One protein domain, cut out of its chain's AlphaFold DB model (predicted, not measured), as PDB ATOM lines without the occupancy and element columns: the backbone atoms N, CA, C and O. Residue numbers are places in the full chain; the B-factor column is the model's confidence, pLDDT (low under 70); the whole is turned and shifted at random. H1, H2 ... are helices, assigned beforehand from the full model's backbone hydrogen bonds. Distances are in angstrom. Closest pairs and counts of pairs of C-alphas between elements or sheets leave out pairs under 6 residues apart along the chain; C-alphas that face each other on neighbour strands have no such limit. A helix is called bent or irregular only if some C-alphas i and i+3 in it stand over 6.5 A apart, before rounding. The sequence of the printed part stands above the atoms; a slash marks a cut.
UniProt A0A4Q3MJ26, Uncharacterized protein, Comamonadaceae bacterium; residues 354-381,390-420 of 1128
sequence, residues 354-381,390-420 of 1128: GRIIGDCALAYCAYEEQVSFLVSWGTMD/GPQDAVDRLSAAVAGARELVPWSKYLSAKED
ATOM      1  N   GLY A 354      22.612   9.579  79.445       55.97
ATOM      2  CA  GLY A 354      21.823   8.650  80.259       55.97
ATOM      3  C   GLY A 354      22.029   8.859  81.761       55.97
ATOM      4  O   GLY A 354      21.136   8.544  82.534       55.97
ATOM      5  N   ARG A 355      23.161   9.458  82.162       57.41
ATOM      6  CA  ARG A 355      23.287  10.217  83.409       57.41
ATOM      7  C   ARG A 355      22.465  11.480  83.302       57.41
ATOM      8  O   ARG A 355      21.411  11.474  83.874       57.41
ATOM      9  N   ILE A 356      22.782  12.477  82.482       56.72
ATOM     10  CA  ILE A 356      21.995  13.726  82.430       56.72
ATOM     11  C   ILE A 356      20.478  13.497  82.282       56.72
ATOM     12  O   ILE A 356      19.750  14.246  82.894       56.72
ATOM     13  N   ILE A 357      19.968  12.467  81.595       61.41
ATOM     14  CA  ILE A 357      18.533  12.107  81.560       61.41
ATOM     15  C   ILE A 357      18.109  11.233  82.753       61.41
ATOM     16  O   ILE A 357      16.993  11.392  83.222       61.41
ATOM     17  N   GLY A 358      18.945  10.325  83.261       62.12
ATOM     18  CA  GLY A 358      18.662   9.527  84.463       62.12
ATOM     19  C   GLY A 358      18.757  10.356  85.744       62.12
ATOM     20  O   GLY A 358      17.818  10.381  86.519       62.12
ATOM     21  N   ASP A 359      19.844  11.098  85.909       57.56
ATOM     22  CA  ASP A 359      20.053  12.219  86.817       57.56
ATOM     23  C   ASP A 359      18.964  13.288  86.623       57.56
ATOM     24  O   ASP A 359      18.382  13.656  87.623       57.56
ATOM     25  N   CYS A 360      18.578  13.738  85.410       57.53
ATOM     26  CA  CYS A 360      17.417  14.649  85.270       57.53
ATOM     27  C   CYS A 360      16.069  13.970  85.526       57.53
ATOM     28  O   CYS A 360      15.126  14.686  85.810       57.53
ATOM     29  N   ALA A 361      15.926  12.647  85.446       61.84
ATOM     30  CA  ALA A 361      14.686  11.954  85.807       61.84
ATOM     31  C   ALA A 361      14.607  11.728  87.322       61.84
ATOM     32  O   ALA A 361      13.565  11.956  87.914       61.84
ATOM     33  N   LEU A 362      15.717  11.370  87.967       60.66
ATOM     34  CA  LEU A 362      15.873  11.335  89.421       60.66
ATOM     35  C   LEU A 362      15.735  12.735  90.011       60.66
ATOM     36  O   LEU A 362      15.077  12.898  91.027       60.66
ATOM     37  N   ALA A 363      16.302  13.741  89.353       58.81
ATOM     38  CA  ALA A 363      16.176  15.139  89.718       58.81
ATOM     39  C   ALA A 363      14.823  15.730  89.311       58.81
ATOM     40  O   ALA A 363      14.404  16.667  89.967       58.81
ATOM     41  N   TYR A 364      14.106  15.187  88.318       65.06
ATOM     42  CA  TYR A 364      12.707  15.543  88.045       65.06
ATOM     43  C   TYR A 364      11.773  14.913  89.081       65.06
ATOM     44  O   TYR A 364      10.894  15.599  89.574       65.06
ATOM     45  N   CYS A 365      11.990  13.658  89.484       66.62
ATOM     46  CA  CYS A 365      11.258  13.039  90.591       66.62
ATOM     47  C   CYS A 365      11.574  13.730  91.923       66.62
ATOM     48  O   CYS A 365      10.661  14.012  92.688       66.62
ATOM     49  N   ALA A 366      12.842  14.066  92.188       62.62
ATOM     50  CA  ALA A 366      13.227  14.844  93.363       62.62
ATOM     51  C   ALA A 366      12.687  16.276  93.281       62.62
ATOM     52  O   ALA A 366      12.214  16.782  94.284       62.62
ATOM     53  N   TYR A 367      12.678  16.915  92.107       68.19
ATOM     54  CA  TYR A 367      11.997  18.191  91.863       68.19
ATOM     55  C   TYR A 367      10.496  18.066  92.129       68.19
ATOM     56  O   TYR A 367       9.940  18.918  92.797       68.19
ATOM     57  N   GLU A 368       9.829  17.011  91.663       70.56
ATOM     58  CA  GLU A 368       8.390  16.797  91.836       70.56
ATOM     59  C   GLU A 368       8.041  16.509  93.303       70.56
ATOM     60  O   GLU A 368       7.073  17.064  93.819       70.56
ATOM     61  N   GLU A 369       8.869  15.741  94.016       71.50
ATOM     62  CA  GLU A 369       8.768  15.502  95.459       71.50
ATOM     63  C   GLU A 369       9.056  16.779  96.271       71.50
ATOM     64  O   GLU A 369       8.284  17.134  97.161       71.50
ATOM     65  N   GLN A 370      10.112  17.526  95.930       71.00
ATOM     66  CA  GLN A 370      10.496  18.783  96.580       71.00
ATOM     67  C   GLN A 370       9.491  19.908  96.314       71.00
ATOM     68  O   GLN A 370       9.158  20.653  97.231       71.00
ATOM     69  N   VAL A 371       8.966  20.021  95.093       69.88
ATOM     70  CA  VAL A 371       7.908  20.971  94.729       69.88
ATOM     71  C   VAL A 371       6.598  20.564  95.386       69.88
ATOM     72  O   VAL A 371       5.954  21.425  95.970       69.88
ATOM     73  N   SER A 372       6.224  19.280  95.407       72.12
ATOM     74  CA  SER A 372       5.043  18.814  96.156       72.12
ATOM     75  C   SER A 372       5.169  19.110  97.651       72.12
ATOM     76  O   SER A 372       4.211  19.556  98.283       72.12
ATOM     77  N   PHE A 373       6.368  18.936  98.216       71.56
ATOM     78  CA  PHE A 373       6.662  19.307  99.592       71.56
ATOM     79  C   PHE A 373       6.551  20.824  99.803       71.56
ATOM     80  O   PHE A 373       5.799  21.237 100.679       71.56
ATOM     81  N   LEU A 374       7.199  21.670  98.994       68.56
ATOM     82  CA  LEU A 374       7.100  23.138  99.102       68.56
ATOM     83  C   LEU A 374       5.665  23.647  98.897       68.56
ATOM     84  O   LEU A 374       5.223  24.535  99.625       68.56
ATOM     85  N   VAL A 375       4.911  23.041  97.978       72.31
ATOM     86  CA  VAL A 375       3.495  23.351  97.725       72.31
ATOM     87  C   VAL A 375       2.608  23.003  98.927       72.31
ATOM     88  O   VAL A 375       1.595  23.664  99.149       72.31
ATOM     89  N   SER A 376       3.010  22.050  99.778       72.19
ATOM     90  CA  SER A 376       2.330  21.803 101.061       72.19
ATOM     91  C   SER A 376       2.524  22.921 102.105       72.19
ATOM     92  O   SER A 376       1.747  22.992 103.056       72.19
ATOM     93  N   TRP A 377       3.500  23.823 101.912       66.25
ATOM     94  CA  TRP A 377       3.723  25.011 102.753       66.25
ATOM     95  C   TRP A 377       3.199  26.323 102.135       66.25
ATOM     96  O   TRP A 377       3.053  27.305 102.863       66.25
ATOM     97  N   GLY A 378       2.902  26.381 100.829       69.56
ATOM     98  CA  GLY A 378       2.385  27.595 100.181       69.56
ATOM     99  C   GLY A 378       2.297  27.530  98.650       69.56
ATOM    100  O   GLY A 378       2.589  26.519  98.027       69.56
ATOM    101  N   THR A 379       1.891  28.629  98.010       64.31
ATOM    102  CA  THR A 379       1.784  28.715  96.541       64.31
ATOM    103  C   THR A 379       3.132  29.009  95.882       64.31
ATOM    104  O   THR A 379       3.777  30.002  96.221       64.31
ATOM    105  N   MET A 380       3.525  28.205  94.891       63.47
ATOM    106  CA  MET A 380       4.778  28.361  94.144       63.47
ATOM    107  C   MET A 380       4.527  28.866  92.713       63.47
ATOM    108  O   MET A 380       3.762  28.255  91.971       63.47
ATOM    109  N   ASP A 381       5.207  29.945  92.310       68.06
ATOM    110  CA  ASP A 381       5.205  30.464  90.932       68.06
ATOM    111  C   ASP A 381       6.541  30.170  90.232       68.06
ATOM    112  O   ASP A 381       7.604  30.652  90.637       68.06
ATOM    113  N   GLY A 390      20.575  26.369  84.463       59.28
ATOM    114  CA  GLY A 390      20.546  24.934  84.186       59.28
ATOM    115  C   GLY A 390      19.605  24.132  85.098       59.28
ATOM    116  O   GLY A 390      19.205  24.596  86.167       59.28
ATOM    117  N   PRO A 391      19.254  22.892  84.699       59.31
ATOM    118  CA  PRO A 391      18.343  22.042  85.465       59.31
ATOM    119  C   PRO A 391      18.937  21.601  86.808       59.31
ATOM    120  O   PRO A 391      18.198  21.497  87.782       59.31
ATOM    121  N   GLN A 392      20.260  21.406  86.893       62.00
ATOM    122  CA  GLN A 392      20.915  21.123  88.171       62.00
ATOM    123  C   GLN A 392      20.854  22.342  89.099       62.00
ATOM    124  O   GLN A 392      20.508  22.176  90.258       62.00
ATOM    125  N   ASP A 393      21.067  23.565  88.595       66.00
ATOM    126  CA  ASP A 393      20.944  24.787  89.406       66.00
ATOM    127  C   ASP A 393      19.521  24.951  89.969       66.00
ATOM    128  O   ASP A 393      19.344  25.387  91.104       66.00
ATOM    129  N   ALA A 394      18.494  24.578  89.196       65.62
ATOM    130  CA  ALA A 394      17.105  24.567  89.654       65.62
ATOM    131  C   ALA A 394      16.857  23.519  90.749       65.62
ATOM    132  O   ALA A 394      16.195  23.817  91.742       65.62
ATOM    133  N   VAL A 395      17.407  22.314  90.596       66.25
ATOM    134  CA  VAL A 395      17.262  21.210  91.558       66.25
ATOM    135  C   VAL A 395      18.079  21.460  92.822       66.25
ATOM    136  O   VAL A 395      17.597  21.173  93.912       66.25
ATOM    137  N   ASP A 396      19.263  22.057  92.722       70.19
ATOM    138  CA  ASP A 396      20.083  22.453  93.868       70.19
ATOM    139  C   ASP A 396      19.432  23.634  94.606       70.19
ATOM    140  O   ASP A 396      19.363  23.629  95.835       70.19
ATOM    141  N   ARG A 397      18.850  24.604  93.879       72.25
ATOM    142  CA  ARG A 397      18.049  25.704  94.451       72.25
ATOM    143  C   ARG A 397      16.792  25.198  95.163       72.25
ATOM    144  O   ARG A 397      16.444  25.740  96.210       72.25
ATOM    145  N   LEU A 398      16.125  24.169  94.637       71.12
ATOM    146  CA  LEU A 398      14.963  23.545  95.280       71.12
ATOM    147  C   LEU A 398      15.361  22.626  96.438       71.12
ATOM    148  O   LEU A 398      14.718  22.666  97.482       71.12
ATOM    149  N   SER A 399      16.478  21.907  96.332       72.44
ATOM    150  CA  SER A 399      17.042  21.106  97.424       72.44
ATOM    151  C   SER A 399      17.458  22.000  98.593       72.44
ATOM    152  O   SER A 399      17.158  21.688  99.744       72.44
ATOM    153  N   ALA A 400      18.069  23.154  98.306       71.50
ATOM    154  CA  ALA A 400      18.363  24.190  99.290       71.50
ATOM    155  C   ALA A 400      17.082  24.807  99.875       71.50
ATOM    156  O   ALA A 400      17.007  24.999 101.085       71.50
ATOM    157  N   ALA A 401      16.047  25.053  99.064       70.06
ATOM    158  CA  ALA A 401      14.757  25.551  99.548       70.06
ATOM    159  C   ALA A 401      13.967  24.519 100.375       70.06
ATOM    160  O   ALA A 401      13.186  24.916 101.233       70.06
ATOM    161  N   VAL A 402      14.176  23.214 100.162       71.31
ATOM    162  CA  VAL A 402      13.563  22.132 100.950       71.31
ATOM    163  C   VAL A 402      14.335  21.852 102.235       71.31
ATOM    164  O   VAL A 402      13.717  21.734 103.292       71.31
ATOM    165  N   ALA A 403      15.670  21.833 102.195       74.81
ATOM    166  CA  ALA A 403      16.491  21.815 103.407       74.81
ATOM    167  C   ALA A 403      16.197  23.055 104.278       74.81
ATOM    168  O   ALA A 403      15.900  22.938 105.468       74.81
ATOM    169  N   GLY A 404      16.155  24.225 103.638       70.00
ATOM    170  CA  GLY A 404      15.731  25.507 104.191       70.00
ATOM    171  C   GLY A 404      14.212  25.696 104.299       70.00
ATOM    172  O   GLY A 404      13.772  26.792 104.627       70.00
ATOM    173  N   ALA A 405      13.367  24.675 104.101       68.62
ATOM    174  CA  ALA A 405      11.913  24.861 104.227       68.62
ATOM    175  C   ALA A 405      11.512  25.207 105.669       68.62
ATOM    176  O   ALA A 405      10.570  25.956 105.912       68.62
ATOM    177  N   ARG A 406      12.286  24.718 106.645       69.44
ATOM    178  CA  ARG A 406      12.166  25.117 108.057       69.44
ATOM    179  C   ARG A 406      12.637  26.552 108.305       69.44
ATOM    180  O   ARG A 406      12.210  27.163 109.280       69.44
ATOM    181  N   GLU A 407      13.462  27.092 107.411       70.62
ATOM    182  CA  GLU A 407      13.893  28.490 107.392       70.62
ATOM    183  C   GLU A 407      12.879  29.404 106.690       70.62
ATOM    184  O   GLU A 407      12.927  30.605 106.919       70.62
ATOM    185  N   LEU A 408      11.884  28.886 105.949       72.25
ATOM    186  CA  LEU A 408      10.801  29.711 105.380       72.25
ATOM    187  C   LEU A 408       9.994  30.454 106.454       72.25
ATOM    188  O   LEU A 408       9.518  31.556 106.199       72.25
ATOM    189  N   VAL A 409       9.862  29.904 107.667       74.75
ATOM    190  CA  VAL A 409       9.193  30.592 108.786       74.75
ATOM    191  C   VAL A 409      10.065  31.730 109.355       74.75
ATOM    192  O   VAL A 409       9.562  32.849 109.457       74.75
ATOM    193  N   PRO A 410      11.358  31.526 109.684       77.88
ATOM    194  CA  PRO A 410      12.324  32.608 109.897       77.88
ATOM    195  C   PRO A 410      12.388  33.649 108.769       77.88
ATOM    196  O   PRO A 410      12.389  34.838 109.060       77.88
ATOM    197  N   TRP A 411      12.388  33.231 107.502       79.88
ATOM    198  CA  TRP A 411      12.457  34.107 106.330       79.88
ATOM    199  C   TRP A 411      11.175  34.920 106.141       79.88
ATOM    200  O   TRP A 411      11.242  36.119 105.906       79.88
ATOM    201  N   SER A 412      10.002  34.313 106.335       79.81
ATOM    202  CA  SER A 412       8.720  35.024 106.358       79.81
ATOM    203  C   SER A 412       8.688  36.067 107.477       79.81
ATOM    204  O   SER A 412       8.353  37.220 107.220       79.81
ATOM    205  N   LYS A 413       9.135  35.710 108.691       84.62
ATOM    206  CA  LYS A 413       9.285  36.661 109.807       84.62
ATOM    207  C   LYS A 413      10.291  37.771 109.500       84.62
ATOM    208  O   LYS A 413      10.056  38.910 109.886       84.62
ATOM    209  N   TYR A 414      11.387  37.457 108.812       86.56
ATOM    210  CA  TYR A 414      12.369  38.438 108.360       86.56
ATOM    211  C   TYR A 414      11.785  39.387 107.307       86.56
ATOM    212  O   TYR A 414      11.998  40.588 107.413       86.56
ATOM    213  N   LEU A 415      11.001  38.889 106.345       86.38
ATOM    214  CA  LEU A 415      10.310  39.728 105.366       86.38
ATOM    215  C   LEU A 415       9.281  40.647 106.038       86.38
ATOM    216  O   LEU A 415       9.289  41.839 105.755       86.38
ATOM    217  N   SER A 416       8.483  40.151 106.990       86.62
ATOM    218  CA  SER A 416       7.590  41.008 107.787       86.62
ATOM    219  C   SER A 416       8.370  42.062 108.580       86.62
ATOM    220  O   SER A 416       8.058  43.243 108.501       86.62
ATOM    221  N   ALA A 417       9.450  41.673 109.267       86.81
ATOM    222  CA  ALA A 417      10.301  42.612 109.997       86.81
ATOM    223  C   ALA A 417      11.014  43.623 109.073       86.81
ATOM    224  O   ALA A 417      11.274  44.754 109.480       86.81
ATOM    225  N   LYS A 418      11.316  43.245 107.823       87.50
ATOM    226  CA  LYS A 418      11.847  44.128 106.777       87.50
ATOM    227  C   LYS A 418      10.791  45.119 106.285       87.50
ATOM    228  O   LYS A 418      11.124  46.286 106.097       87.50
ATOM    229  N   GLU A 419       9.546  44.685 106.099       88.00
ATOM    230  CA  GLU A 419       8.418  45.568 105.777       88.00
ATOM    231  C   GLU A 419       8.161  46.560 106.921       88.00
ATOM    232  O   GLU A 419       8.105  47.764 106.669       88.00
ATOM    233  N   ASP A 420       8.155  46.100 108.177       87.94
ATOM    234  CA  ASP A 420       8.100  46.963 109.365       87.94
ATOM    235  C   ASP A 420       9.267  47.970 109.382       87.94
ATOM    236  O   ASP A 420       9.060  49.173 109.560       87.94
TER     237      ASP A 420
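AT A GLANCE: This is residues 354 to 381 and 390 to 420 of the 1128 residues of an uncharacterized protein of Comamonadaceae bacterium (UniProt A0A4Q3MJ26). A long helix, H2, is bent into an L; its first arm, H2a, packs side by side with a second helix, H1, while residues 410 to 420 of its other arm, H2b, stick out free. The printed part has 59 residues with two named helices, H1 then H2 along the chain, and no named strand; its class is all helix. The whole is loose, with a radius of gyration of the C-alphas of 13.9 A, and spans 50 by 20 by 19 A.

IN THESE COORDINATES: H2, residues 391 to 420, was assigned as one helix by its hydrogen bonds, but it is bent: C-alphas 403 and 406 are 7.2 A apart. Arm H2a, residues 391 to 403, is 18.0 A long and begins with C-alpha 391 at (18.343, 22.042, 85.465). Arm H2b, residues 406 to 420, is 22.3 A long and ends with C-alpha 420 at (8.100, 46.963, 109.365); residues 404 and 405 belong to neither arm. H1, residues 354 to 375, is 29.3 A long and begins with C-alpha 354 at (21.823, 8.650, 80.259).

HOW THE PARTS SIT: The lines of H2a and H2b are about perpendicular, at 86 degrees. H2a and H1 touch; their closest C-alphas, those of Val 395 and Tyr 367, are 6.1 A apart. These two run the same way at a steep tilt of 37 degrees, only just steep. H2b is apart from H1. Every O i to N i+4 pair is within hydrogen-bond range in H1 and H2a, and 10 of 11 are in H2b.

THE WHOLE: The C-alphas of Gly 354 and Asp 420, the two farthest apart, are 50.0 A from each other. Without residues 410 to 420, the body of 48 residues spans 38 by 16 by 15 A. The link from H1 to H2 runs across the cut: residues 382 to 389 are not printed, and C-alphas 381 and 390 are 17.6 A apart. The mean pLDDT of the printed part is 70.1; 29 residues are under 70, among them 354 to 367 and 390 to 395.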